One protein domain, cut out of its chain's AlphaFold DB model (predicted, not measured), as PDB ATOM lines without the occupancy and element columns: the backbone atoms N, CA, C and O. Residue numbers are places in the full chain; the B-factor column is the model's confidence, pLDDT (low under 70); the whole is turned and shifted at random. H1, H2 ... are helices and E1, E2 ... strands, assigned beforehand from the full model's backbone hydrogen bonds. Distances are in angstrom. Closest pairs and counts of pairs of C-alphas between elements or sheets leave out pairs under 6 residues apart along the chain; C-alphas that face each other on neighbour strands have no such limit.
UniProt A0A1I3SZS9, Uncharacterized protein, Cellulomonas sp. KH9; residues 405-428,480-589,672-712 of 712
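AT A GLANCE: This is residues 405 to 428, 480 to 589 and 672 to 712 of the 712 residues of an uncharacterized protein of Cellulomonas sp. KH9 (UniProt A0A1I3SZS9). A strongly twisted sheet of seven strands, curled like part of a barrel, has helices H1 and H2 on one face and H3 farther out, packed on H1. The small hairpin of E1 and E2 is tied to the end of the printed part, where residues 406 to 407 pair with residues 709 to 710; H4 only grazes the large sheet. The sheet's order is E6 E4 E3 E5 E7 E8 E9, all antiparallel. The printed part has 175 residues, with four named helices and nine named strands in the order E1 E2 E3 H1 H2 H3 E4 H4 E5 E6 E7 E8 E9; the class is mixed, with under half of the residues in named elements. It is compact, with a radius of gyration of the C-alphas of 15.5 A and spans of 44 by 43 by 30 A.

HOW THE PARTS SIT: E5, residues 566 to 572, neighbours E3, residues 481 to 486, with N 482 and O 571 2.8 A apart, within hydrogen-bond range. E4, residues 528 to 535, bends by 91 degrees at residue 531 and pairs in a staggered way: residues 534 to 535 with E3 (N 534 and O 483, 2.9 A), residues 528 to 532 with edge strand E6, residues 672 to 678 (N 529 and O 677, 2.8 A). E7, residues 684 to 688, neighbours E5 (N 568 and O 686, 2.9 A) and begins a meander, each strand the antiparallel neighbour of the one before, with E8, residues 694 to 701 (N 687 and O 695, 2.9 A), and edge strand E9, residues 704 to 707 (N 699 and O 706, 2.8 A). H1, residues 488 to 495, is on the sheet at a height of 8.7 A. H2, residues 497 to 503, is on the same face at 9.8 A; the two only just touch, only at the corner, with 3 pairs of C-alphas within 8 A, the closest those of Ala 492 and Phe 500, 5.3 A. H3, residues 506 to 517, is not on the sheet; its residues 508 to 512 alone touch H1, about perpendicular at 90 degrees, the closest C-alphas being those of Asp 489 and Val 512, 5.6 A. H4, residues 544 to 550, only grazes the sheet, with residues 544 to 548; E4, H4 and E5 form a split strand-helix-strand unit, two strands of one sheet that are not neighbours with a helix between them along the chain; E3 is between E4 and E5 in the sheet, and the crossover is right-handed. E1, residues 405 to 407, and E2, residues 413 to 415, form a hairpin (N 406 and O 414, 2.8 A). Every O i to N i+4 pair is within hydrogen-bond range in H1, H3 and H4, and 2 of 3 in H2.

IN THESE COORDINATES: E1 begins at C-alpha 405 (13.480, 11.475, -14.106), and E9 ends at C-alpha 707 (5.094, 1.707, -13.607). E8 is 20.9 A long, E5 20.1 A, E4 17.5 A and H3 16.2 A.

THE WHOLE: The two farthest C-alphas, of Gly 411 and Asn 589, are 44.9 A apart. Residues 429 to 479 and 590 to 671 are not printed, with C-alpha gaps of 10.7 A and 9.2 A. The link from H4 to E5 is long. Residues 523, 589 and 712 have pLDDT under 70.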
ATOM      1  N   LYS A 405      14.705  11.617 -13.305       89.06
ATOM      2  CA  LYS A 405      13.480  11.475 -14.106       89.06
ATOM      3  C   LYS A 405      13.114  10.008 -14.313       89.06
ATOM      4  O   LYS A 405      13.939   9.214 -14.749       89.06
ATOM      5  N   GLY A 406      11.853   9.667 -14.066       87.75
ATOM      6  CA  GLY A 406      11.239   8.395 -14.443       87.75
ATOM      7  C   GLY A 406      10.400   8.531 -15.712       87.75
ATOM      8  O   GLY A 406       9.813   9.578 -15.965       87.75
ATOM      9  N   VAL A 407      10.318   7.474 -16.512       91.25
ATOM     10  CA  VAL A 407       9.484   7.409 -17.720       91.25
ATOM     11  C   VAL A 407       8.443   6.315 -17.565       91.25
ATOM     12  O   VAL A 407       8.772   5.187 -17.188       91.25
ATOM     13  N   ASP A 408       7.192   6.647 -17.863       90.75
ATOM     14  CA  ASP A 408       6.084   5.695 -17.845       90.75
ATOM     15  C   ASP A 408       5.960   4.907 -19.175       90.75
ATOM     16  O   ASP A 408       6.656   5.200 -20.153       90.75
ATOM     17  N   PRO A 409       5.066   3.902 -19.279       87.94
ATOM     18  CA  PRO A 409       4.893   3.137 -20.514       87.94
ATOM     19  C   PRO A 409       4.345   3.954 -21.693       87.94
ATOM     20  O   PRO A 409       4.422   3.491 -22.829       87.94
ATOM     21  N   SER A 410       3.773   5.137 -21.441       89.94
ATOM     22  CA  SER A 410       3.310   6.065 -22.478       89.94
ATOM     23  C   SER A 410       4.427   6.972 -23.011       89.94
ATOM     24  O   SER A 410       4.240   7.639 -24.029       89.94
ATOM     25  N   GLY A 411       5.598   6.962 -22.365       89.31
ATOM     26  CA  GLY A 411       6.720   7.848 -22.663       89.31
ATOM     27  C   GLY A 411       6.648   9.191 -21.933       89.31
ATOM     28  O   GLY A 411       7.477  10.064 -22.199       89.31
ATOM     29  N   ALA A 412       5.682   9.379 -21.029       90.25
ATOM     30  CA  ALA A 412       5.604  10.573 -20.203       90.25
ATOM     31  C   ALA A 412       6.754  10.584 -19.189       90.25
ATOM     32  O   ALA A 412       7.090   9.565 -18.584       90.25
ATOM     33  N   VAL A 413       7.369  11.755 -19.035       89.94
ATOM     34  CA  VAL A 413       8.492  11.978 -18.123       89.94
ATOM     35  C   VAL A 413       7.957  12.529 -16.808       89.94
ATOM     36  O   VAL A 413       7.224  13.517 -16.789       89.94
ATOM     37  N   HIS A 414       8.368  11.911 -15.710       89.12
ATOM     38  CA  HIS A 414       7.999  12.249 -14.347       89.12
ATOM     39  C   HIS A 414       9.253  12.606 -13.556       89.12
ATOM     40  O   HIS A 414      10.250  11.896 -13.607       89.12
ATOM     41  N   GLU A 415       9.199  13.701 -12.815       90.38
ATOM     42  CA  GLU A 415      10.228  14.052 -11.839       90.38
ATOM     43  C   GLU A 415      10.174  13.108 -10.634       90.38
ATOM     44  O   GLU A 415       9.075  12.800 -10.157       90.38
ATOM     45  N   ILE A 416      11.353  12.673 -10.182       89.56
ATOM     46  CA  ILE A 416      11.552  11.912  -8.947       89.56
ATOM     47  C   ILE A 416      11.683  12.898  -7.786       89.56
ATOM     48  O   ILE A 416      12.518  13.800  -7.840       89.56
ATOM     49  N   ARG A 417      10.866  12.728  -6.744       91.19
ATOM     50  CA  ARG A 417      10.727  13.698  -5.645       91.19
ATOM     51  C   ARG A 417      11.246  13.213  -4.302       91.19
ATOM     52  O   ARG A 417      11.528  14.045  -3.448       91.19
ATOM     53  N   PHE A 418      11.342  11.902  -4.089       92.44
ATOM     54  CA  PHE A 418      11.594  11.346  -2.755       92.44
ATOM     55  C   PHE A 418      12.796  10.396  -2.702       92.44
ATOM     56  O   PHE A 418      12.822   9.468  -1.891       92.44
ATOM     57  N   GLY A 419      13.789  10.586  -3.572       88.25
ATOM     58  CA  GLY A 419      15.053   9.855  -3.489       88.25
ATOM     59  C   GLY A 419      15.932  10.331  -2.324       88.25
ATOM     60  O   GLY A 419      15.661  11.344  -1.681       88.25
ATOM     61  N   ALA A 420      17.008   9.585  -2.048       86.94
ATOM     62  CA  ALA A 420      17.930   9.852  -0.938       86.94
ATOM     63  C   ALA A 420      18.499  11.269  -0.933       86.94
ATOM     64  O   ALA A 420      18.597  11.899   0.117       86.94
ATOM     65  N   ALA A 421      18.843  11.782  -2.112       85.56
ATOM     66  CA  ALA A 421      19.313  13.144  -2.229       85.56
ATOM     67  C   ALA A 421      18.170  14.122  -1.908       85.56
ATOM     68  O   ALA A 421      18.391  15.154  -1.284       85.56
ATOM     69  N   GLU A 422      16.942  13.863  -2.384       87.31
ATOM     70  CA  GLU A 422      15.799  14.799  -2.327       87.31
ATOM     71  C   GLU A 422      15.351  15.066  -0.899       87.31
ATOM     72  O   GLU A 422      14.936  16.179  -0.590       87.31
ATOM     73  N   VAL A 423      15.544  14.091  -0.017       89.12
ATOM     74  CA  VAL A 423      15.182  14.190   1.399       89.12
ATOM     75  C   VAL A 423      16.378  14.487   2.310       89.12
ATOM     76  O   VAL A 423      16.210  14.534   3.524       89.12
ATOM     77  N   ALA A 424      17.581  14.696   1.759       84.44
ATOM     78  CA  ALA A 424      18.811  14.845   2.542       84.44
ATOM     79  C   ALA A 424      18.819  16.078   3.465       84.44
ATOM     80  O   ALA A 424      19.424  16.025   4.532       84.44
ATOM     81  N   ASP A 425      18.126  17.153   3.079       84.88
ATOM     82  CA  ASP A 425      18.081  18.417   3.832       84.88
ATOM     83  C   ASP A 425      17.014  18.431   4.946       84.88
ATOM     84  O   ASP A 425      16.882  19.418   5.678       84.88
ATOM     85  N   GLN A 426      16.213  17.367   5.071       87.69
ATOM     86  CA  GLN A 426      15.213  17.251   6.130       87.69
ATOM     87  C   GLN A 426      15.885  16.908   7.465       87.69
ATOM     88  O   GLN A 426      16.841  16.136   7.531       87.69
ATOM     89  N   ALA A 427      15.360  17.476   8.552       84.62
ATOM     90  CA  ALA A 427      15.912  17.281   9.887       84.62
ATOM     91  C   ALA A 427      15.815  15.811  10.321       84.62
ATOM     92  O   ALA A 427      14.712  15.260  10.394       84.62
ATOM     93  N   ARG A 428      16.944  15.202  10.687       89.25
ATOM     94  CA  ARG A 428      16.996  13.823  11.184       89.25
ATOM     95  C   ARG A 428      16.723  13.780  12.679       89.25
ATOM     96  O   ARG A 428      17.142  14.661  13.427       89.25
ATOM     97  N   ASP A 480       7.785  17.593   4.972       93.31
ATOM     98  CA  ASP A 480       8.498  16.341   5.188       93.31
ATOM     99  C   ASP A 480       8.025  15.269   4.200       93.31
ATOM    100  O   ASP A 480       6.835  15.112   3.901       93.31
ATOM    101  N   ALA A 481       8.985  14.480   3.723       95.25
ATOM    102  CA  ALA A 481       8.699  13.288   2.946       95.25
ATOM    103  C   ALA A 481       8.411  12.149   3.923       95.25
ATOM    104  O   ALA A 481       9.225  11.840   4.792       95.25
ATOM    105  N   ILE A 482       7.262  11.507   3.775       95.81
ATOM    106  CA  ILE A 482       6.825  10.390   4.605       95.81
ATOM    107  C   ILE A 482       7.058   9.093   3.854       95.81
ATOM    108  O   ILE A 482       6.805   9.013   2.658       95.81
ATOM    109  N   GLN A 483       7.524   8.073   4.565       95.62
ATOM    110  CA  GLN A 483       7.778   6.734   4.063       95.62
ATOM    111  C   GLN A 483       6.996   5.689   4.860       95.62
ATOM    112  O   GLN A 483       7.049   5.642   6.093       95.62
ATOM    113  N   LYS A 484       6.368   4.762   4.135       95.81
ATOM    114  CA  LYS A 484       5.808   3.521   4.677       95.81
ATOM    115  C   LYS A 484       6.434   2.310   4.014       95.81
ATOM    116  O   LYS A 484       6.410   2.222   2.792       95.81
ATOM    117  N   VAL A 485       6.874   1.336   4.810       95.62
ATOM    118  CA  VAL A 485       7.182  -0.013   4.312       95.62
ATOM    119  C   VAL A 485       5.884  -0.786   4.060       95.62
ATOM    120  O   VAL A 485       5.003  -0.843   4.924       95.62
ATOM    121  N   VAL A 486       5.764  -1.368   2.867       95.56
ATOM    122  CA  VAL A 486       4.557  -2.032   2.368       95.56
ATOM    123  C   VAL A 486       4.804  -3.532   2.189       95.56
ATOM    124  O   VAL A 486       5.808  -3.903   1.581       95.56
ATOM    125  N   PRO A 487       3.890  -4.404   2.659       94.31
ATOM    126  CA  PRO A 487       3.992  -5.847   2.458       94.31
ATOM    127  C   PRO A 487       4.156  -6.239   0.976       94.31
ATOM    128  O   PRO A 487       3.405  -5.738   0.129       94.31
ATOM    129  N   PRO A 488       5.087  -7.151   0.633       94.69
ATOM    130  CA  PRO A 488       5.356  -7.515  -0.761       94.69
ATOM    131  C   PRO A 488       4.156  -8.105  -1.518       94.69
ATOM    132  O   PRO A 488       4.046  -7.932  -2.728       94.69
ATOM    133  N   ASP A 489       3.210  -8.751  -0.835       92.94
ATOM    134  CA  ASP A 489       1.971  -9.258  -1.438       92.94
ATOM    135  C   ASP A 489       1.021  -8.132  -1.886       92.94
ATOM    136  O   ASP A 489       0.383  -8.243  -2.938       92.94
ATOM    137  N   GLN A 490       0.962  -7.020  -1.146       94.38
ATOM    138  CA  GLN A 490       0.230  -5.819  -1.573       94.38
ATOM    139  C   GLN A 490       0.883  -5.180  -2.801       94.38
ATOM    140  O   GLN A 490       0.185  -4.730  -3.711       94.38
ATOM    141  N   VAL A 491       2.214  -5.186  -2.863       95.69
ATOM    142  CA  VAL A 491       2.970  -4.672  -4.013       95.69
ATOM    143  C   VAL A 491       2.775  -5.557  -5.239       95.69
ATOM    144  O   VAL A 491       2.518  -5.049  -6.329       95.69
ATOM    145  N   ALA A 492       2.817  -6.879  -5.072       94.31
ATOM    146  CA  ALA A 492       2.538  -7.826  -6.147       94.31
ATOM    147  C   ALA A 492       1.121  -7.649  -6.712       94.31
ATOM    148  O   ALA A 492       0.923  -7.733  -7.926       94.31
ATOM    149  N   ASN A 493       0.140  -7.355  -5.852       92.56
ATOM    150  CA  ASN A 493      -1.220  -7.026  -6.277       92.56
ATOM    151  C   ASN A 493      -1.293  -5.687  -7.032       92.56
ATOM    152  O   ASN A 493      -1.987  -5.599  -8.042       92.56
ATOM    153  N   ALA A 494      -0.552  -4.676  -6.572       94.38
ATOM    154  CA  ALA A 494      -0.516  -3.342  -7.167       94.38
ATOM    155  C   ALA A 494       0.173  -3.298  -8.543       94.38
ATOM    156  O   ALA A 494      -0.345  -2.675  -9.467       94.38
ATOM    157  N   LEU A 495       1.329  -3.956  -8.683       93.88
ATOM    158  CA  LEU A 495       2.144  -3.954  -9.906       93.88
ATOM    159  C   LEU A 495       1.768  -5.077 -10.887       93.88
ATOM    160  O   LEU A 495       2.118  -5.046 -12.070       93.88
ATOM    161  N   GLY A 496       1.082  -6.106 -10.394       92.50
ATOM    162  CA  GLY A 496       0.868  -7.355 -11.109       92.50
ATOM    163  C   GLY A 496       2.119  -8.252 -11.139       92.50
ATOM    164  O   GLY A 496       3.255  -7.786 -10.998       92.50
ATOM    165  N   PRO A 497       1.939  -9.565 -11.379       90.38
ATOM    166  CA  PRO A 497       2.991 -10.568 -11.198       90.38
ATOM    167  C   PRO A 497       4.197 -10.359 -12.122       90.38
ATOM    168  O   PRO A 497       5.333 -10.576 -11.714       90.38
ATOM    169  N   ALA A 498       3.964  -9.898 -13.355       92.44
ATOM    170  CA  ALA A 498       5.027  -9.708 -14.338       92.44
ATOM    171  C   ALA A 498       5.988  -8.572 -13.963       92.44
ATOM    172  O   ALA A 498       7.192  -8.715 -14.148       92.44
ATOM    173  N   ARG A 499       5.474  -7.443 -13.451       93.56
ATOM    174  CA  ARG A 499       6.329  -6.332 -13.012       93.56
ATOM    175  C   ARG A 499       6.946  -6.635 -11.655       93.56
ATOM    176  O   ARG A 499       8.126  -6.364 -11.484       93.56
ATOM    177  N   PHE A 500       6.189  -7.236 -10.737       95.44
ATOM    178  CA  PHE A 500       6.703  -7.644  -9.432       95.44
ATOM    179  C   PHE A 500       7.919  -8.572  -9.557       95.44
ATOM    180  O   PHE A 500       8.962  -8.280  -8.982       95.44
ATOM    181  N   GLY A 501       7.840  -9.602 -10.407       95.38
ATOM    182  CA  GLY A 501       8.962 -10.513 -10.664       95.38
ATOM    183  C   GLY A 501      10.165  -9.896 -11.390       95.38
ATOM    184  O   GLY A 501      11.171 -10.570 -11.551       95.38
ATOM    185  N   GLN A 502      10.081  -8.644 -11.859       94.12
ATOM    186  CA  GLN A 502      11.233  -7.916 -12.411       94.12
ATOM    187  C   GLN A 502      11.957  -7.068 -11.364       94.12
ATOM    188  O   GLN A 502      13.110  -6.708 -11.582       94.12
ATOM    189  N   VAL A 503      11.260  -6.665 -10.297       94.62
ATOM    190  CA  VAL A 503      11.774  -5.688  -9.324       94.62
ATOM    191  C   VAL A 503      12.122  -6.323  -7.982       94.62
ATOM    192  O   VAL A 503      13.031  -5.836  -7.319       94.62
ATOM    193  N   ALA A 504      11.428  -7.398  -7.601       95.62
ATOM    194  CA  ALA A 504      11.718  -8.196  -6.416       95.62
ATOM    195  C   ALA A 504      12.809  -9.240  -6.702       95.62
ATOM    196  O   ALA A 504      12.917  -9.729  -7.827       95.62
ATOM    197  N   ASP A 505      13.568  -9.629  -5.678       95.12
ATOM    198  CA  ASP A 505      14.424 -10.819  -5.737       95.12
ATOM    199  C   ASP A 505      13.611 -12.129  -5.714       95.12
ATOM    200  O   ASP A 505      12.439 -12.168  -5.322       95.12
ATOM    201  N   ASP A 506      14.264 -13.223  -6.114       95.19
ATOM    202  CA  ASP A 506      13.646 -14.546  -6.238       95.19
ATOM    203  C   ASP A 506      13.065 -15.075  -4.914       95.19
ATOM    204  O   ASP A 506      12.026 -15.742  -4.930       95.19
ATOM    205  N   ALA A 507      13.697 -14.776  -3.771       94.25
ATOM    206  CA  ALA A 507      13.223 -15.231  -2.464       94.25
ATOM    207  C   ALA A 507      11.903 -14.538  -2.099       94.25
ATOM    208  O   ALA A 507      10.916 -15.206  -1.772       94.25
ATOM    209  N   THR A 508      11.840 -13.221  -2.298       95.25
ATOM    210  CA  THR A 508      10.625 -12.422  -2.115       95.25
ATOM    211  C   THR A 508       9.493 -12.908  -3.030       95.25
ATOM    212  O   THR A 508       8.355 -13.093  -2.582       95.25
ATOM    213  N   VAL A 509       9.785 -13.166  -4.313       95.50
ATOM    214  CA  VAL A 509       8.799 -13.693  -5.278       95.50
ATOM    215  C   VAL A 509       8.262 -15.050  -4.832       95.50
ATOM    216  O   VAL A 509       7.043 -15.261  -4.822       95.50
ATOM    217  N   LEU A 510       9.150 -15.963  -4.437       93.81
ATOM    218  CA  LEU A 510       8.778 -17.297  -3.980       93.81
ATOM    219  C   LEU A 510       7.888 -17.234  -2.735       93.81
ATOM    220  O   LEU A 510       6.864 -17.918  -2.683       93.81
ATOM    221  N   ARG A 511       8.230 -16.390  -1.757       91.94
ATOM    222  CA  ARG A 511       7.460 -16.234  -0.519       91.94
ATOM    223  C   ARG A 511       6.058 -15.688  -0.778       91.94
ATOM    224  O   ARG A 511       5.081 -16.231  -0.257       91.94
ATOM    225  N   VAL A 512       5.930 -14.672  -1.632       92.81
ATOM    226  CA  VAL A 512       4.617 -14.144  -2.043       92.81
ATOM    227  C   VAL A 512       3.797 -15.217  -2.765       92.81
ATOM    228  O   VAL A 512       2.612 -15.381  -2.472       92.81
ATOM    229  N   ALA A 513       4.413 -15.998  -3.656       91.81
ATOM    230  CA  ALA A 513       3.737 -17.090  -4.354       91.81
ATOM    231  C   ALA A 513       3.262 -18.197  -3.393       91.81
ATOM    232  O   ALA A 513       2.137 -18.682  -3.521       91.81
ATOM    233  N   GLN A 514       4.077 -18.567  -2.401       91.56
ATOM    234  CA  GLN A 514       3.707 -19.530  -1.358       91.56
ATOM    235  C   GLN A 514       2.541 -19.023  -0.502       91.56
ATOM    236  O   GLN A 514       1.592 -19.766  -0.248       91.56
ATOM    237  N   LYS A 515       2.568 -17.744  -0.107       89.62
ATOM    238  CA  LYS A 515       1.478 -17.101   0.642       89.62
ATOM    239  C   LYS A 515       0.174 -17.109  -0.164       89.62
ATOM    240  O   LYS A 515      -0.869 -17.505   0.361       89.62
ATOM    241  N   ALA A 516       0.242 -16.773  -1.452       88.31
ATOM    242  CA  ALA A 516      -0.903 -16.840  -2.357       88.31
ATOM    243  C   ALA A 516      -1.439 -18.276  -2.516       88.31
ATOM    244  O   ALA A 516      -2.651 -18.487  -2.454       88.31
ATOM    245  N   ALA A 517      -0.557 -19.274  -2.650       88.94
ATOM    246  CA  ALA A 517      -0.935 -20.688  -2.737       88.94
ATOM    247  C   ALA A 517      -1.600 -21.211  -1.451       88.94
ATOM    248  O   ALA A 517      -2.464 -22.083  -1.516       88.94
ATOM    249  N   ALA A 518      -1.251 -20.645  -0.293       89.50
ATOM    250  CA  ALA A 518      -1.897 -20.923   0.988       89.50
ATOM    251  C   ALA A 518      -3.266 -20.224   1.162       89.50
ATOM    252  O   ALA A 518      -3.882 -20.347   2.216       89.50
ATOM    253  N   GLY A 519      -3.749 -19.484   0.156       85.50
ATOM    254  CA  GLY A 519      -5.023 -18.761   0.214       85.50
ATOM    255  C   GLY A 519      -4.968 -17.446   1.000       85.50
ATOM    256  O   GLY A 519      -6.007 -16.843   1.260       85.50
ATOM    257  N   ASN A 520      -3.773 -16.972   1.357       81.25
ATOM    258  CA  ASN A 520      -3.584 -15.716   2.076       81.25
ATOM    259  C   ASN A 520      -3.515 -14.554   1.076       81.25
ATOM    260  O   ASN A 520      -2.435 -14.100   0.700       81.25
ATOM    261  N   ALA A 521      -4.676 -14.093   0.608       71.88
ATOM    262  CA  ALA A 521      -4.761 -12.905  -0.239       71.88
ATOM    263  C   ALA A 521      -4.397 -11.628   0.552       71.88
ATOM    264  O   ALA A 521      -4.688 -11.553   1.752       71.88
ATOM    265  N   PRO A 522      -3.807 -10.605  -0.098       73.44
ATOM    266  CA  PRO A 522      -3.545  -9.327   0.551       73.44
ATOM    267  C   PRO A 522      -4.855  -8.725   1.070       73.44
ATOM    268  O   PRO A 522      -5.853  -8.663   0.351       73.44
ATOM    269  N   ARG A 523      -4.854  -8.277   2.333       66.31
ATOM    270  CA  ARG A 523      -6.069  -7.779   3.004       66.31
ATOM    271  C   ARG A 523      -6.640  -6.508   2.368       66.31
ATOM    272  O   ARG A 523      -7.840  -6.281   2.482       66.31
ATOM    273  N   TYR A 524      -5.806  -5.683   1.730       72.12
ATOM    274  CA  TYR A 524      -6.209  -4.375   1.213       72.12
ATOM    275  C   TYR A 524      -5.488  -4.034  -0.096       72.12
ATOM    276  O   TYR A 524      -4.303  -4.355  -0.227       72.12
ATOM    277  N   PRO A 525      -6.161  -3.350  -1.042       83.69
ATOM    278  CA  PRO A 525      -5.481  -2.746  -2.177       83.69
ATOM    279  C   PRO A 525      -4.557  -1.627  -1.688       83.69
ATOM    280  O   PRO A 525      -4.889  -0.884  -0.758       83.69
ATOM    281  N   LEU A 526      -3.411  -1.471  -2.349       93.00
ATOM    282  CA  LEU A 526      -2.467  -0.394  -2.062       93.00
ATOM    283  C   LEU A 526      -2.952   0.929  -2.679       93.00
ATOM    284  O   LEU A 526      -2.361   1.454  -3.615       93.00
ATOM    285  N   THR A 527      -4.081   1.436  -2.200       94.38
ATOM    286  CA  THR A 527      -4.667   2.729  -2.603       94.38
ATOM    287  C   THR A 527      -4.900   3.649  -1.413       94.38
ATOM    288  O   THR A 527      -5.343   4.777  -1.591       94.38
ATOM    289  N   SER A 528      -4.628   3.162  -0.202       92.94
ATOM    290  CA  SER A 528      -4.736   3.910   1.044       92.94
ATOM    291  C   SER A 528      -3.581   3.563   1.972       92.94
ATOM    292  O   SER A 528      -3.083   2.431   1.964       92.94
ATOM    293  N   ILE A 529      -3.205   4.519   2.807       91.62
ATOM    294  CA  ILE A 529      -2.142   4.432   3.795       91.62
ATOM    295  C   ILE A 529      -2.711   4.507   5.206       91.62
ATOM    296  O   ILE A 529      -3.702   5.186   5.436       91.62
ATOM    297  N   GLY A 530      -2.101   3.795   6.148       89.94
ATOM    298  CA  GLY A 530      -2.455   3.858   7.562       89.94
ATOM    299  C   GLY A 530      -1.380   3.213   8.432       89.94
ATOM    300  O   GLY A 530      -0.426   2.615   7.915       89.94
ATOM    301  N   GLY A 531      -1.556   3.298   9.749       88.12
ATOM    302  CA  GLY A 531      -0.624   2.728  10.717       88.12
ATOM    303  C   GLY A 531       0.758   3.380  10.660       88.12
ATOM    304  O   GLY A 531       0.896   4.528  10.243       88.12
ATOM    305  N   TYR A 532       1.770   2.630  11.101       89.00
ATOM    306  CA  TYR A 532       3.130   3.126  11.318       89.00
ATOM    307  C   TYR A 532       3.788   3.705  10.057       89.00
ATOM    308  O   TYR A 532       3.817   3.023   9.036       89.00
ATOM    309  N   VAL A 533       4.383   4.888  10.131       93.62
ATOM    310  CA  VAL A 533       5.174   5.541   9.083       93.62
ATOM    311  C   VAL A 533       6.452   6.133   9.680       93.62
ATOM    312  O   VAL A 533       6.613   6.233  10.891       93.62
ATOM    313  N   SER A 534       7.366   6.542   8.814       93.25
ATOM    314  CA  SER A 534       8.631   7.194   9.170       93.25
ATOM    315  C   SER A 534       8.825   8.419   8.286       93.25
ATOM    316  O   SER A 534       8.268   8.462   7.188       93.25
ATOM    317  N   ARG A 535       9.615   9.411   8.707       93.19
ATOM    318  CA  ARG A 535      10.104  10.403   7.739       93.19
ATOM    319  C   ARG A 535      11.137   9.716   6.863       93.19
ATOM    320  O   ARG A 535      11.994   9.000   7.372       93.19
ATOM    321  N   ALA A 536      11.070   9.928   5.558       93.00
ATOM    322  CA  ALA A 536      11.977   9.300   4.609       93.00
ATOM    323  C   ALA A 536      13.439   9.613   4.967       93.00
ATOM    324  O   ALA A 536      14.273   8.711   4.971       93.00
ATOM    325  N   ALA A 537      13.742  10.845   5.373       90.88
ATOM    326  CA  ALA A 537      15.082  11.270   5.785       90.88
ATOM    327  C   ALA A 537      15.715  10.428   6.909       90.88
ATOM    328  O   ALA A 537      16.938  10.335   6.987       90.88
ATOM    329  N   ASP A 538      14.891   9.792   7.746       90.38
ATOM    330  CA  ASP A 538      15.329   9.010   8.905       90.38
ATOM    331  C   ASP A 538      15.737   7.567   8.548       90.38
ATOM    332  O   ASP A 538      16.333   6.861   9.370       90.38
ATOM    333  N   VAL A 539      15.384   7.119   7.336       90.44
ATOM    334  CA  VAL A 539      15.453   5.711   6.899       90.44
ATOM    335  C   VAL A 539      15.961   5.518   5.468       90.44
ATOM    336  O   VAL A 539      16.232   4.392   5.060       90.44
ATOM    337  N   THR A 540      16.082   6.584   4.677       86.44
ATOM    338  CA  THR A 540      16.550   6.489   3.287       86.44
ATOM    339  C   THR A 540      18.047   6.175   3.246       86.44
ATOM    340  O   THR A 540      18.808   6.632   4.100       86.44
ATOM    341  N   GLY A 541      18.474   5.378   2.264       84.88
ATOM    342  CA  GLY A 541      19.849   4.875   2.167       84.88
ATOM    343  C   GLY A 541      20.172   3.705   3.106       84.88
ATOM    344  O   GLY A 541      21.306   3.233   3.125       84.88
ATOM    345  N   MET A 542      19.198   3.218   3.880       90.62
ATOM    346  CA  MET A 542      19.356   2.006   4.683       90.62
ATOM    347  C   MET A 542      19.157   0.748   3.841       90.62
ATOM    348  O   MET A 542      18.236   0.671   3.033       90.62
ATOM    349  N   GLY A 543      19.977  -0.273   4.094       93.56
ATOM    350  CA  GLY A 543      19.735  -1.619   3.575       93.56
ATOM    351  C   GLY A 543      18.527  -2.294   4.228       93.56
ATOM    352  O   GLY A 543      18.064  -1.889   5.298       93.56
ATOM    353  N   THR A 544      18.047  -3.373   3.614       95.50
ATOM    354  CA  THR A 544      16.859  -4.127   4.060       95.50
ATOM    355  C   THR A 544      16.985  -4.611   5.503       95.50
ATOM    356  O   THR A 544      16.036  -4.498   6.271       95.50
ATOM    357  N   ALA A 545      18.169  -5.060   5.929       94.19
ATOM    358  CA  ALA A 545      18.389  -5.529   7.296       94.19
ATOM    359  C   ALA A 545      18.290  -4.396   8.334       94.19
ATOM    360  O   ALA A 545      17.772  -4.604   9.430       94.19
ATOM    361  N   ALA A 546      18.769  -3.198   7.987       93.19
ATOM    362  CA  ALA A 546      18.663  -2.023   8.847       93.19
ATOM    363  C   ALA A 546      17.213  -1.523   8.909       93.19
ATOM    364  O   ALA A 546      16.717  -1.270  10.000       93.19
ATOM    365  N   LEU A 547      16.500  -1.478   7.777       94.06
ATOM    366  CA  LEU A 547      15.062  -1.181   7.751       94.06
ATOM    367  C   LEU A 547      14.257  -2.189   8.580       94.06
ATOM    368  O   LEU A 547      13.382  -1.790   9.346       94.06
ATOM    369  N   TYR A 548      14.573  -3.482   8.461       94.00
ATOM    370  CA  TYR A 548      13.911  -4.557   9.198       94.00
ATOM    371  C   TYR A 548      13.969  -4.345  10.707       94.00
ATOM    372  O   TYR A 548      12.944  -4.428  11.380       94.00
ATOM    373  N   ARG A 549      15.168  -4.055  11.226       92.19
ATOM    374  CA  ARG A 549      15.384  -3.852  12.659       92.19
ATOM    375  C   ARG A 549      14.881  -2.488  13.108       92.19
ATOM    376  O   ARG A 549      14.027  -2.436  13.979       92.19
ATOM    377  N   LYS A 550      15.304  -1.401  12.449       91.44
ATOM    378  CA  LYS A 550      14.996  -0.019  12.859       91.44
ATOM    379  C   LYS A 550      13.496   0.287  12.869       91.44
ATOM    380  O   LYS A 550      13.061   1.120  13.653       91.44
ATOM    381  N   LEU A 551      12.708  -0.390  12.031       91.06
ATOM    382  CA  LEU A 551      11.250  -0.227  11.955       91.06
ATOM    383  C   LEU A 551      10.468  -1.340  12.674       91.06
ATOM    384  O   LEU A 551       9.261  -1.460  12.457       91.06
ATOM    385  N   GLY A 552      11.139  -2.180  13.473       89.75
ATOM    386  CA  GLY A 552      10.495  -3.231  14.265       89.75
ATOM    387  C   GLY A 552       9.681  -4.214  13.418       89.75
ATOM    388  O   GLY A 552       8.571  -4.602  13.787       89.75
ATOM    389  N   LEU A 553      10.192  -4.597  12.240       90.81
ATOM    390  CA  LEU A 553       9.509  -5.507  11.309       90.81
ATOM    391  C   LEU A 553       9.699  -6.987  11.681       90.81
ATOM    392  O   LEU A 553       9.317  -7.867  10.913       90.81
ATOM    393  N   ASN A 554      10.260  -7.274  12.853       86.94
ATOM    394  CA  ASN A 554      10.579  -8.599  13.398       86.94
ATOM    395  C   ASN A 554       9.426  -9.261  14.180       86.94
ATOM    396  O   ASN A 554       9.640 -10.223  14.917       86.94
ATOM    397  N   TYR A 555       8.194  -8.781  14.011       83.00
ATOM    398  CA  TYR A 555       7.031  -9.326  14.706       83.00
ATOM    399  C   TYR A 555       6.606 -10.707  14.190       83.00
ATOM    400  O   TYR A 555       6.878 -11.097  13.049       83.00
ATOM    401  N   GLU A 556       5.891 -11.460  15.033       79.69
ATOM    402  CA  GLU A 556       5.380 -12.780  14.665       79.69
ATOM    403  C   GLU A 556       4.530 -12.685  13.386       79.69
ATOM    404  O   GLU A 556       3.605 -11.877  13.298       79.69
ATOM    405  N   ARG A 557       4.824 -13.540  12.396       82.69
ATOM    406  CA  ARG A 557       4.156 -13.554  11.075       82.69
ATOM    407  C   ARG A 557       4.404 -12.293  10.245       82.69
ATOM    408  O   ARG A 557       3.556 -11.918   9.437       82.69
ATOM    409  N   SER A 558       5.556 -11.656  10.437       86.88
ATOM    410  CA  SER A 558       6.003 -10.571   9.573       86.88
ATOM    411  C   SER A 558       5.966 -10.958   8.094       86.88
ATOM    412  O   SER A 558       6.354 -12.058   7.698       86.88
ATOM    413  N   ASP A 559       5.513 -10.010   7.276       89.19
ATOM    414  CA  ASP A 559       5.565 -10.086   5.816       89.19
ATOM    415  C   ASP A 559       6.926  -9.633   5.267       89.19
ATOM    416  O   ASP A 559       7.086  -9.473   4.053       89.19
ATOM    417  N   PHE A 560       7.908  -9.437   6.142       92.81
ATOM    418  CA  PHE A 560       9.225  -8.913   5.824       92.81
ATOM    419  C   PHE A 560      10.309  -9.887   6.282       92.81
ATOM    420  O   PHE A 560      10.142 -10.599   7.274       92.81
ATOM    421  N   ALA A 561      11.431  -9.874   5.574       93.62
ATOM    422  CA  ALA A 561      12.654 -10.557   5.967       93.62
ATOM    423  C   ALA A 561      13.843  -9.595   5.789       93.62
ATOM    424  O   ALA A 561      13.793  -8.721   4.918       93.62
ATOM    425  N   PRO A 562      14.886  -9.695   6.632       93.81
ATOM    426  CA  PRO A 562      16.001  -8.746   6.635       93.81
ATOM    427  C   PRO A 562      16.895  -8.837   5.390       93.81
ATOM    428  O   PRO A 562      17.600  -7.882   5.079       93.81
ATOM    429  N   ASP A 563      16.873  -9.956   4.681       94.75
ATOM    430  CA  ASP A 563      17.699 -10.292   3.517       94.75
ATOM    431  C   ASP A 563      16.904 -10.337   2.200       94.75
ATOM    432  O   ASP A 563      17.413 -10.781   1.173       94.75
ATOM    433  N   GLU A 564      15.671  -9.833   2.219       95.44
ATOM    434  CA  GLU A 564      14.763  -9.769   1.076       95.44
ATOM    435  C   GLU A 564      14.464  -8.321   0.670       95.44
ATOM    436  O   GLU A 564      14.544  -7.396   1.481       95.44
ATOM    437  N   SER A 565      14.063  -8.125  -0.587       96.88
ATOM    438  CA  SER A 565      13.635  -6.835  -1.126       96.88
ATOM    439  C   SER A 565      12.510  -6.237  -0.287       96.88
ATOM    440  O   SER A 565      11.460  -6.848  -0.072       96.88
ATOM    441  N   MET A 566      12.702  -4.988   0.126       97.31
ATOM    442  CA  MET A 566      11.691  -4.212   0.831       97.31
ATOM    443  C   MET A 566      11.084  -3.173  -0.088       97.31
ATOM    444  O   MET A 566      11.775  -2.527  -0.870       97.31
ATOM    445  N   PHE A 567       9.777  -2.986   0.030       97.06
ATOM    446  CA  PHE A 567       9.056  -2.006  -0.760       97.06
ATOM    447  C   PHE A 567       8.562  -0.890   0.124       97.06
ATOM    448  O   PHE A 567       8.052  -1.130   1.221       97.06
ATOM    449  N   THR A 568       8.675   0.334  -0.372       97.00
ATOM    450  CA  THR A 568       8.190   1.504   0.341       97.00
ATOM    451  C   THR A 568       7.333   2.380  -0.551       97.00
ATOM    452  O   THR A 568       7.483   2.385  -1.771       97.00
ATOM    453  N   VAL A 569       6.404   3.108   0.060       97.12
ATOM    454  CA  VAL A 569       5.693   4.210  -0.588       97.12
ATOM    455  C   VAL A 569       6.088   5.516   0.079       97.12
ATOM    456  O   VAL A 569       6.159   5.577   1.311       97.12
ATOM    457  N   ARG A 570       6.369   6.532  -0.738       97.19
ATOM    458  CA  ARG A 570       6.819   7.859  -0.317       97.19
ATOM    459  C   ARG A 570       5.905   8.952  -0.858       97.19
ATOM    460  O   ARG A 570       5.521   8.905  -2.024       97.19
ATOM    461  N   TYR A 571       5.555   9.912  -0.015       96.31
ATOM    462  CA  TYR A 571       4.677  11.041  -0.347       96.31
ATOM    463  C   TYR A 571       4.987  12.240   0.555       96.31
ATOM    464  O   TYR A 571       5.672  12.088   1.565       96.31
ATOM    465  N   GLN A 572       4.497  13.429   0.210       95.75
ATOM    466  CA  GLN A 572       4.675  14.618   1.041       95.75
ATOM    467  C   GLN A 572       3.593  14.674   2.127       95.75
ATOM    468  O   GLN A 572       2.429  14.384   1.855       95.75
ATOM    469  N   ALA A 573       3.950  15.034   3.362       93.50
ATOM    470  CA  ALA A 573       3.024  14.991   4.498       93.50
ATOM    471  C   ALA A 573       1.726  15.796   4.271       93.50
ATOM    472  O   ALA A 573       0.639  15.305   4.581       93.50
ATOM    473  N   ASP A 574       1.823  16.993   3.679       93.25
ATOM    474  CA  ASP A 574       0.679  17.878   3.391       93.25
ATOM    475  C   ASP A 574      -0.227  17.400   2.239       93.25
ATOM    476  O   ASP A 574      -1.294  17.970   1.999       93.25
ATOM    477  N   ASP A 575       0.149  16.333   1.533       93.31
ATOM    478  CA  ASP A 575      -0.702  15.775   0.482       93.31
ATOM    479  C   ASP A 575      -1.915  15.020   1.058       93.31
ATOM    480  O   ASP A 575      -2.931  14.853   0.375       93.31
ATOM    481  N   ILE A 576      -1.850  14.575   2.320       90.69
ATOM    482  CA  ILE A 576      -2.975  13.920   2.994       90.69
ATOM    483  C   ILE A 576      -3.802  14.966   3.734       90.69
ATOM    484  O   ILE A 576      -3.397  15.496   4.771       90.69
ATOM    485  N   ARG A 577      -5.003  15.235   3.213       89.75
ATOM    486  CA  ARG A 577      -5.929  16.230   3.764       89.75
ATOM    487  C   ARG A 577      -7.327  15.664   3.980       89.75
ATOM    488  O   ARG A 577      -7.868  14.981   3.113       89.75
ATOM    489  N   VAL A 578      -7.934  16.018   5.109       86.75
ATOM    490  CA  VAL A 578      -9.340  15.745   5.440       86.75
ATOM    491  C   VAL A 578     -10.008  17.082   5.740       86.75
ATOM    492  O   VAL A 578      -9.481  17.882   6.510       86.75
ATOM    493  N   ASP A 579     -11.121  17.367   5.062       88.12
ATOM    494  CA  ASP A 579     -11.851  18.640   5.164       88.12
ATOM    495  C   ASP A 579     -10.957  19.888   4.999       88.12
ATOM    496  O   ASP A 579     -11.132  20.914   5.654       88.12
ATOM    497  N   GLY A 580      -9.965  19.793   4.106       85.62
ATOM    498  CA  GLY A 580      -9.018  20.873   3.805       85.62
ATOM    499  C   GLY A 580      -7.890  21.051   4.826       85.62
ATOM    500  O   GLY A 580      -7.013  21.880   4.597       85.62
ATOM    501  N   SER A 581      -7.873  20.266   5.904       87.62
ATOM    502  CA  SER A 581      -6.812  20.278   6.913       87.62
ATOM    503  C   SER A 581      -5.837  19.129   6.681       87.62
ATOM    504  O   SER A 581      -6.260  18.007   6.402       87.62
ATOM    505  N   MET A 582      -4.537  19.402   6.805       89.50
ATOM    506  CA  MET A 582      -3.508  18.362   6.786       89.50
ATOM    507  C   MET A 582      -3.761  17.359   7.912       89.50
ATOM    508  O   MET A 582      -3.972  17.744   9.063       89.50
ATOM    509  N   VAL A 583      -3.673  16.072   7.584       87.88
ATOM    510  CA  VAL A 583      -3.612  15.003   8.576       87.88
ATOM    511  C   VAL A 583      -2.161  14.562   8.688       87.88
ATOM    512  O   VAL A 583      -1.658  13.820   7.847       87.88
ATOM    513  N   ALA A 584      -1.471  15.039   9.722       86.19
ATOM    514  CA  ALA A 584      -0.139  14.546  10.049       86.19
ATOM    515  C   ALA A 584      -0.244  13.214  10.811       86.19
ATOM    516  O   ALA A 584      -1.150  13.058  11.639       86.19
ATOM    517  N   PRO A 585       0.684  12.267  10.593       87.81
ATOM    518  CA  PRO A 585       0.788  11.121  11.478       87.81
ATOM    519  C   PRO A 585       1.207  11.605  12.870       87.81
ATOM    520  O   PRO A 585       2.105  12.435  13.016       87.81
ATOM    521  N   GLY A 586       0.540  11.085  13.895       83.75
ATOM    522  CA  GLY A 586       0.831  11.398  15.289       83.75
ATOM    523  C   GLY A 586       1.805  10.399  15.895       83.75
ATOM    524  O   GLY A 586       2.087   9.350  15.315       83.75
ATOM    525  N   THR A 587       2.291  10.693  17.099       79.44
ATOM    526  CA  THR A 587       2.842   9.618  17.934       79.44
ATOM    527  C   THR A 587       1.679   8.684  18.283       79.44
ATOM    528  O   THR A 587       0.595   9.187  18.579       79.44
ATOM    529  N   PRO A 588       1.828   7.352  18.208       70.56
ATOM    530  CA  PRO A 588       0.775   6.435  18.627       70.56
ATOM    531  C   PRO A 588       0.426   6.649  20.094       70.56
ATOM    532  O   PRO A 588       1.133   6.252  21.015       70.56
ATOM    533  N   ASN A 589      -0.692   7.328  20.286       59.56
ATOM    534  CA  ASN A 589      -1.104   7.854  21.570       59.56
ATOM    535  C   ASN A 589      -1.778   6.802  22.460       59.56
ATOM    536  O   ASN A 589      -1.882   7.017  23.649       59.56
ATOM    537  N   ALA A 672       2.351   7.252  13.448       88.62
ATOM    538  CA  ALA A 672       1.288   6.504  12.787       88.62
ATOM    539  C   ALA A 672       0.062   7.355  12.464       88.62
ATOM    540  O   ALA A 672      -0.256   8.326  13.151       88.62
ATOM    541  N   TYR A 673      -0.670   6.925  11.440       88.44
ATOM    542  CA  TYR A 673      -2.048   7.354  11.233       88.44
ATOM    543  C   TYR A 673      -2.995   6.465  12.031       88.44
ATOM    544  O   TYR A 673      -2.894   5.236  11.954       88.44
ATOM    545  N   ALA A 674      -3.921   7.092  12.757       80.81
ATOM    546  CA  ALA A 674      -4.994   6.393  13.456       80.81
ATOM    547  C   ALA A 674      -5.974   5.739  12.468       80.81
ATOM    548  O   ALA A 674      -6.363   4.588  12.651       80.81
ATOM    549  N   ASP A 675      -6.299   6.452  11.387       86.25
ATOM    550  CA  ASP A 675      -7.198   6.001  10.330       86.25
ATOM    551  C   ASP A 675      -6.443   5.688   9.033       86.25
ATOM    552  O   ASP A 675      -5.258   5.996   8.868       86.25
ATOM    553  N   ARG A 676      -7.136   5.053   8.080       90.50
ATOM    554  CA  ARG A 676      -6.621   4.918   6.714       90.50
ATOM    555  C   ARG A 676      -7.040   6.116   5.873       90.50
ATOM    556  O   ARG A 676      -8.214   6.471   5.845       90.50
ATOM    557  N   HIS A 677      -6.099   6.658   5.115       92.56
ATOM    558  CA  HIS A 677      -6.319   7.765   4.192       92.56
ATOM    559  C   HIS A 677      -5.981   7.341   2.767       92.56
ATOM    560  O   HIS A 677      -5.084   6.526   2.564       92.56
ATOM    561  N   ASP A 678      -6.693   7.871   1.774       94.06
ATOM    562  CA  ASP A 678      -6.365   7.626   0.368       94.06
ATOM    563  C   ASP A 678      -4.930   8.084   0.067       94.06
ATOM    564  O   ASP A 678      -4.475   9.118   0.562       94.06
ATOM    565  N   LEU A 679      -4.211   7.306  -0.744       95.31
ATOM    566  CA  LEU A 679      -2.891   7.711  -1.213       95.31
ATOM    567  C   LEU A 679      -3.024   8.924  -2.143       95.31
ATOM    568  O   LEU A 679      -3.853   8.893  -3.060       95.31
ATOM    569  N   PRO A 680      -2.208   9.970  -1.954       95.19
ATOM    570  CA  PRO A 680      -2.238  11.127  -2.830       95.19
ATOM    571  C   PRO A 680      -1.614  10.826  -4.195       95.19
ATOM    572  O   PRO A 680      -0.683  10.020  -4.329       95.19
ATOM    573  N   ASP A 681      -2.108  11.514  -5.224       95.06
ATOM    574  CA  ASP A 681      -1.485  11.501  -6.545       95.06
ATOM    575  C   ASP A 681      -0.059  12.062  -6.448       95.06
ATOM    576  O   ASP A 681       0.187  13.093  -5.828       95.06
ATOM    577  N   GLY A 682       0.893  11.391  -7.089       94.62
ATOM    578  CA  GLY A 682       2.312  11.710  -6.956       94.62
ATOM    579  C   GLY A 682       3.065  10.874  -5.929       94.62
ATOM    580  O   GLY A 682       4.288  10.958  -5.927       94.62
ATOM    581  N   THR A 683       2.385  10.028  -5.143       97.12
ATOM    582  CA  THR A 683       3.055   9.033  -4.289       97.12
ATOM    583  C   THR A 683       3.990   8.164  -5.130       97.12
ATOM    584  O   THR A 683       3.603   7.659  -6.183       97.12
ATOM    585  N   GLU A 684       5.209   7.943  -4.664       97.31
ATOM    586  CA  GLU A 684       6.216   7.123  -5.331       97.31
ATOM    587  C   GLU A 684       6.368   5.777  -4.626       97.31
ATOM    588  O   GLU A 684       6.366   5.713  -3.401       97.31
ATOM    589  N   MET A 685       6.514   4.696  -5.388       97.62
ATOM    590  CA  MET A 685       6.845   3.374  -4.869       97.62
ATOM    591  C   MET A 685       8.299   3.050  -5.176       97.62
ATOM    592  O   MET A 685       8.717   3.090  -6.335       97.62
ATOM    593  N   TRP A 686       9.028   2.647  -4.146       96.56
ATOM    594  CA  TRP A 686      10.445   2.332  -4.197       96.56
ATOM    595  C   TRP A 686      10.686   0.881  -3.792       96.56
ATOM    596  O   TRP A 686       9.956   0.334  -2.961       96.56
ATOM    597  N   VAL A 687      11.716   0.268  -4.369       96.50
ATOM    598  CA  VAL A 687      12.278  -1.001  -3.898       96.50
ATOM    599  C   VAL A 687      13.670  -0.752  -3.335       96.50
ATOM    600  O   VAL A 687      14.491  -0.109  -3.985       96.50
ATOM    601  N   THR A 688      13.920  -1.265  -2.137       96.50
ATOM    602  CA  THR A 688      15.236  -1.350  -1.505       96.50
ATOM    603  C   THR A 688      15.686  -2.800  -1.579       96.50
ATOM    604  O   THR A 688      15.005  -3.691  -1.062       96.50
ATOM    605  N   ARG A 689      16.813  -3.055  -2.240       94.44
ATOM    606  CA  ARG A 689      17.389  -4.398  -2.369       94.44
ATOM    607  C   ARG A 689      18.284  -4.746  -1.173       94.44
ATOM    608  O   ARG A 689      18.710  -3.839  -0.454       94.44
ATOM    609  N   PRO A 690      18.622  -6.034  -0.968       91.25
ATOM    610  CA  PRO A 690      19.490  -6.453   0.135       91.25
ATOM    611  C   PRO A 690      20.875  -5.793   0.161       91.25
ATOM    612  O   PRO A 690      21.467  -5.639   1.225       91.25
ATOM    613  N   ASP A 691      21.376  -5.351  -0.995       88.38
ATOM    614  CA  ASP A 691      22.625  -4.588  -1.123       88.38
ATOM    615  C   ASP A 691      22.490  -3.096  -0.751       88.38
ATOM    616  O   ASP A 691      23.467  -2.354  -0.809       88.38
ATOM    617  N   GLY A 692      21.290  -2.652  -0.364       88.62
ATOM    618  CA  GLY A 692      20.971  -1.268  -0.024       88.62
ATOM    619  C   GLY A 692      20.670  -0.368  -1.219       88.62
ATOM    620  O   GLY A 692      20.405   0.816  -1.024       88.62
ATOM    621  N   THR A 693      20.673  -0.894  -2.447       90.50
ATOM    622  CA  THR A 693      20.298  -0.101  -3.622       90.50
ATOM    623  C   THR A 693      18.804   0.212  -3.616       90.50
ATOM    624  O   THR A 693      17.968  -0.662  -3.378       90.50
ATOM    625  N   GLU A 694      18.468   1.472  -3.899       92.38
ATOM    626  CA  GLU A 694      17.089   1.954  -3.983       92.38
ATOM    627  C   GLU A 694      16.720   2.313  -5.425       92.38
ATOM    628  O   GLU A 694      17.428   3.072  -6.090       92.38
ATOM    629  N   GLU A 695      15.585   1.803  -5.900       92.94
ATOM    630  CA  GLU A 695      15.076   2.048  -7.252       92.94
ATOM    631  C   GLU A 695      13.601   2.466  -7.217       92.94
ATOM    632  O   GLU A 695      12.777   1.853  -6.532       92.94
ATOM    633  N   LEU A 696      13.250   3.496  -7.993       94.56
ATOM    634  CA  LEU A 696      11.865   3.913  -8.203       94.56
ATOM    635  C   LEU A 696      11.168   2.948  -9.173       94.56
ATOM    636  O   LEU A 696      11.552   2.840 -10.338       94.56
ATOM    637  N   VAL A 697      10.099   2.284  -8.727       95.94
ATOM    638  CA  VAL A 697       9.429   1.235  -9.520       95.94
ATOM    639  C   VAL A 697       8.074   1.652 -10.082       95.94
ATOM    640  O   VAL A 697       7.668   1.151 -11.141       95.94
ATOM    641  N   ALA A 698       7.366   2.554  -9.400       96.88
ATOM    642  CA  ALA A 698       6.058   3.045  -9.819       96.88
ATOM    643  C   ALA A 698       5.703   4.386  -9.165       96.88
ATOM    644  O   ALA A 698       6.305   4.798  -8.178       96.88
ATOM    645  N   ARG A 699       4.675   5.042  -9.700       96.38
ATOM    646  CA  ARG A 699       4.053   6.249  -9.151       96.38
ATOM    647  C   ARG A 699       2.541   6.082  -9.110       96.38
ATOM    648  O   ARG A 699       1.959   5.506 -10.025       96.38
ATOM    649  N   PHE A 700       1.907   6.585  -8.064       97.06
ATOM    650  CA  PHE A 700       0.461   6.616  -7.930       97.06
ATOM    651  C   PHE A 700      -0.096   7.839  -8.666       97.06
ATOM    652  O   PHE A 700       0.302   8.969  -8.389       97.06
ATOM    653  N   ASP A 701      -0.981   7.615  -9.631       93.81
ATOM    654  CA  ASP A 701      -1.665   8.662 -10.396       93.81
ATOM    655  C   ASP A 701      -3.104   8.228 -10.691       93.81
ATOM    656  O   ASP A 701      -3.351   7.099 -11.132       93.81
ATOM    657  N   ARG A 702      -4.068   9.125 -10.458       91.38
ATOM    658  CA  ARG A 702      -5.498   8.915 -10.732       91.38
ATOM    659  C   ARG A 702      -6.003   7.590 -10.160       91.38
ATOM    660  O   ARG A 702      -6.715   6.831 -10.830       91.38
ATOM    661  N   LYS A 703      -5.638   7.327  -8.901       92.12
ATOM    662  CA  LYS A 703      -5.989   6.117  -8.133       92.12
ATOM    663  C   LYS A 703      -5.402   4.806  -8.676       92.12
ATOM    664  O   LYS A 703      -5.993   3.742  -8.479       92.12
ATOM    665  N   ARG A 704      -4.286   4.853  -9.409       93.81
ATOM    666  CA  ARG A 704      -3.637   3.667  -9.992       93.81
ATOM    667  C   ARG A 704      -2.123   3.763  -9.896       93.81
ATOM    668  O   ARG A 704      -1.561   4.847  -9.969       93.81
ATOM    669  N   TRP A 705      -1.467   2.610  -9.819       96.06
ATOM    670  CA  TRP A 705      -0.016   2.525  -9.940       96.06
ATOM    671  C   TRP A 705       0.398   2.518 -11.409       96.06
ATOM    672  O   TRP A 705      -0.011   1.656 -12.187       96.06
ATOM    673  N   VAL A 706       1.214   3.496 -11.783       94.69
ATOM    674  CA  VAL A 706       1.838   3.638 -13.096       94.69
ATOM    675  C   VAL A 706       3.300   3.239 -12.958       94.69
ATOM    676  O   VAL A 706       4.040   3.824 -12.173       94.69
ATOM    677  N   HIS A 707       3.723   2.213 -13.693       93.56
ATOM    678  CA  HIS A 707       5.094   1.707 -13.607       93.56
ATOM    679  C   HIS A 707       6.073   2.721 -14.180       93.56
ATOM    680  O   HIS A 707       5.817   3.282 -15.240       93.56
ATOM    681  N   LEU A 708       7.212   2.901 -13.525       91.44
ATOM    682  CA  LEU A 708       8.257   3.794 -14.005       91.44
ATOM    683  C   LEU A 708       9.521   3.005 -14.332       91.44
ATOM    684  O   LEU A 708       9.805   1.965 -13.734       91.44
ATOM    685  N   ARG A 709      10.258   3.506 -15.321       86.06
ATOM    686  CA  ARG A 709      11.661   3.172 -15.556       86.06
ATOM    687  C   ARG A 709      12.468   4.437 -15.401       86.06
ATOM    688  O   ARG A 709      12.168   5.438 -16.049       86.06
ATOM    689  N   GLU A 710      13.467   4.392 -14.548       80.19
ATOM    690  CA  GLU A 710      14.344   5.529 -14.367       80.19
ATOM    691  C   GLU A 710      15.209   5.776 -15.613       80.19
ATOM    692  O   GLU A 710      15.668   4.828 -16.256       80.19
ATOM    693  N   GLN A 711      15.382   7.047 -15.987       75.19
ATOM    694  CA  GLN A 711      16.358   7.427 -17.003       75.19
ATOM    695  C   GLN A 711      17.756   7.461 -16.374       75.19
ATOM    696  O   GLN A 711      17.907   8.093 -15.329       75.19
ATOM    697  N   PRO A 712      18.744   6.788 -16.991       57.66
ATOM    698  CA  PRO A 712      20.124   6.808 -16.523       57.66
ATOM    699  C   PRO A 712      20.772   8.191 -16.618       57.66
ATOM    700  O   PRO A 712      20.331   9.006 -17.468       57.66
TER     701      PRO A 712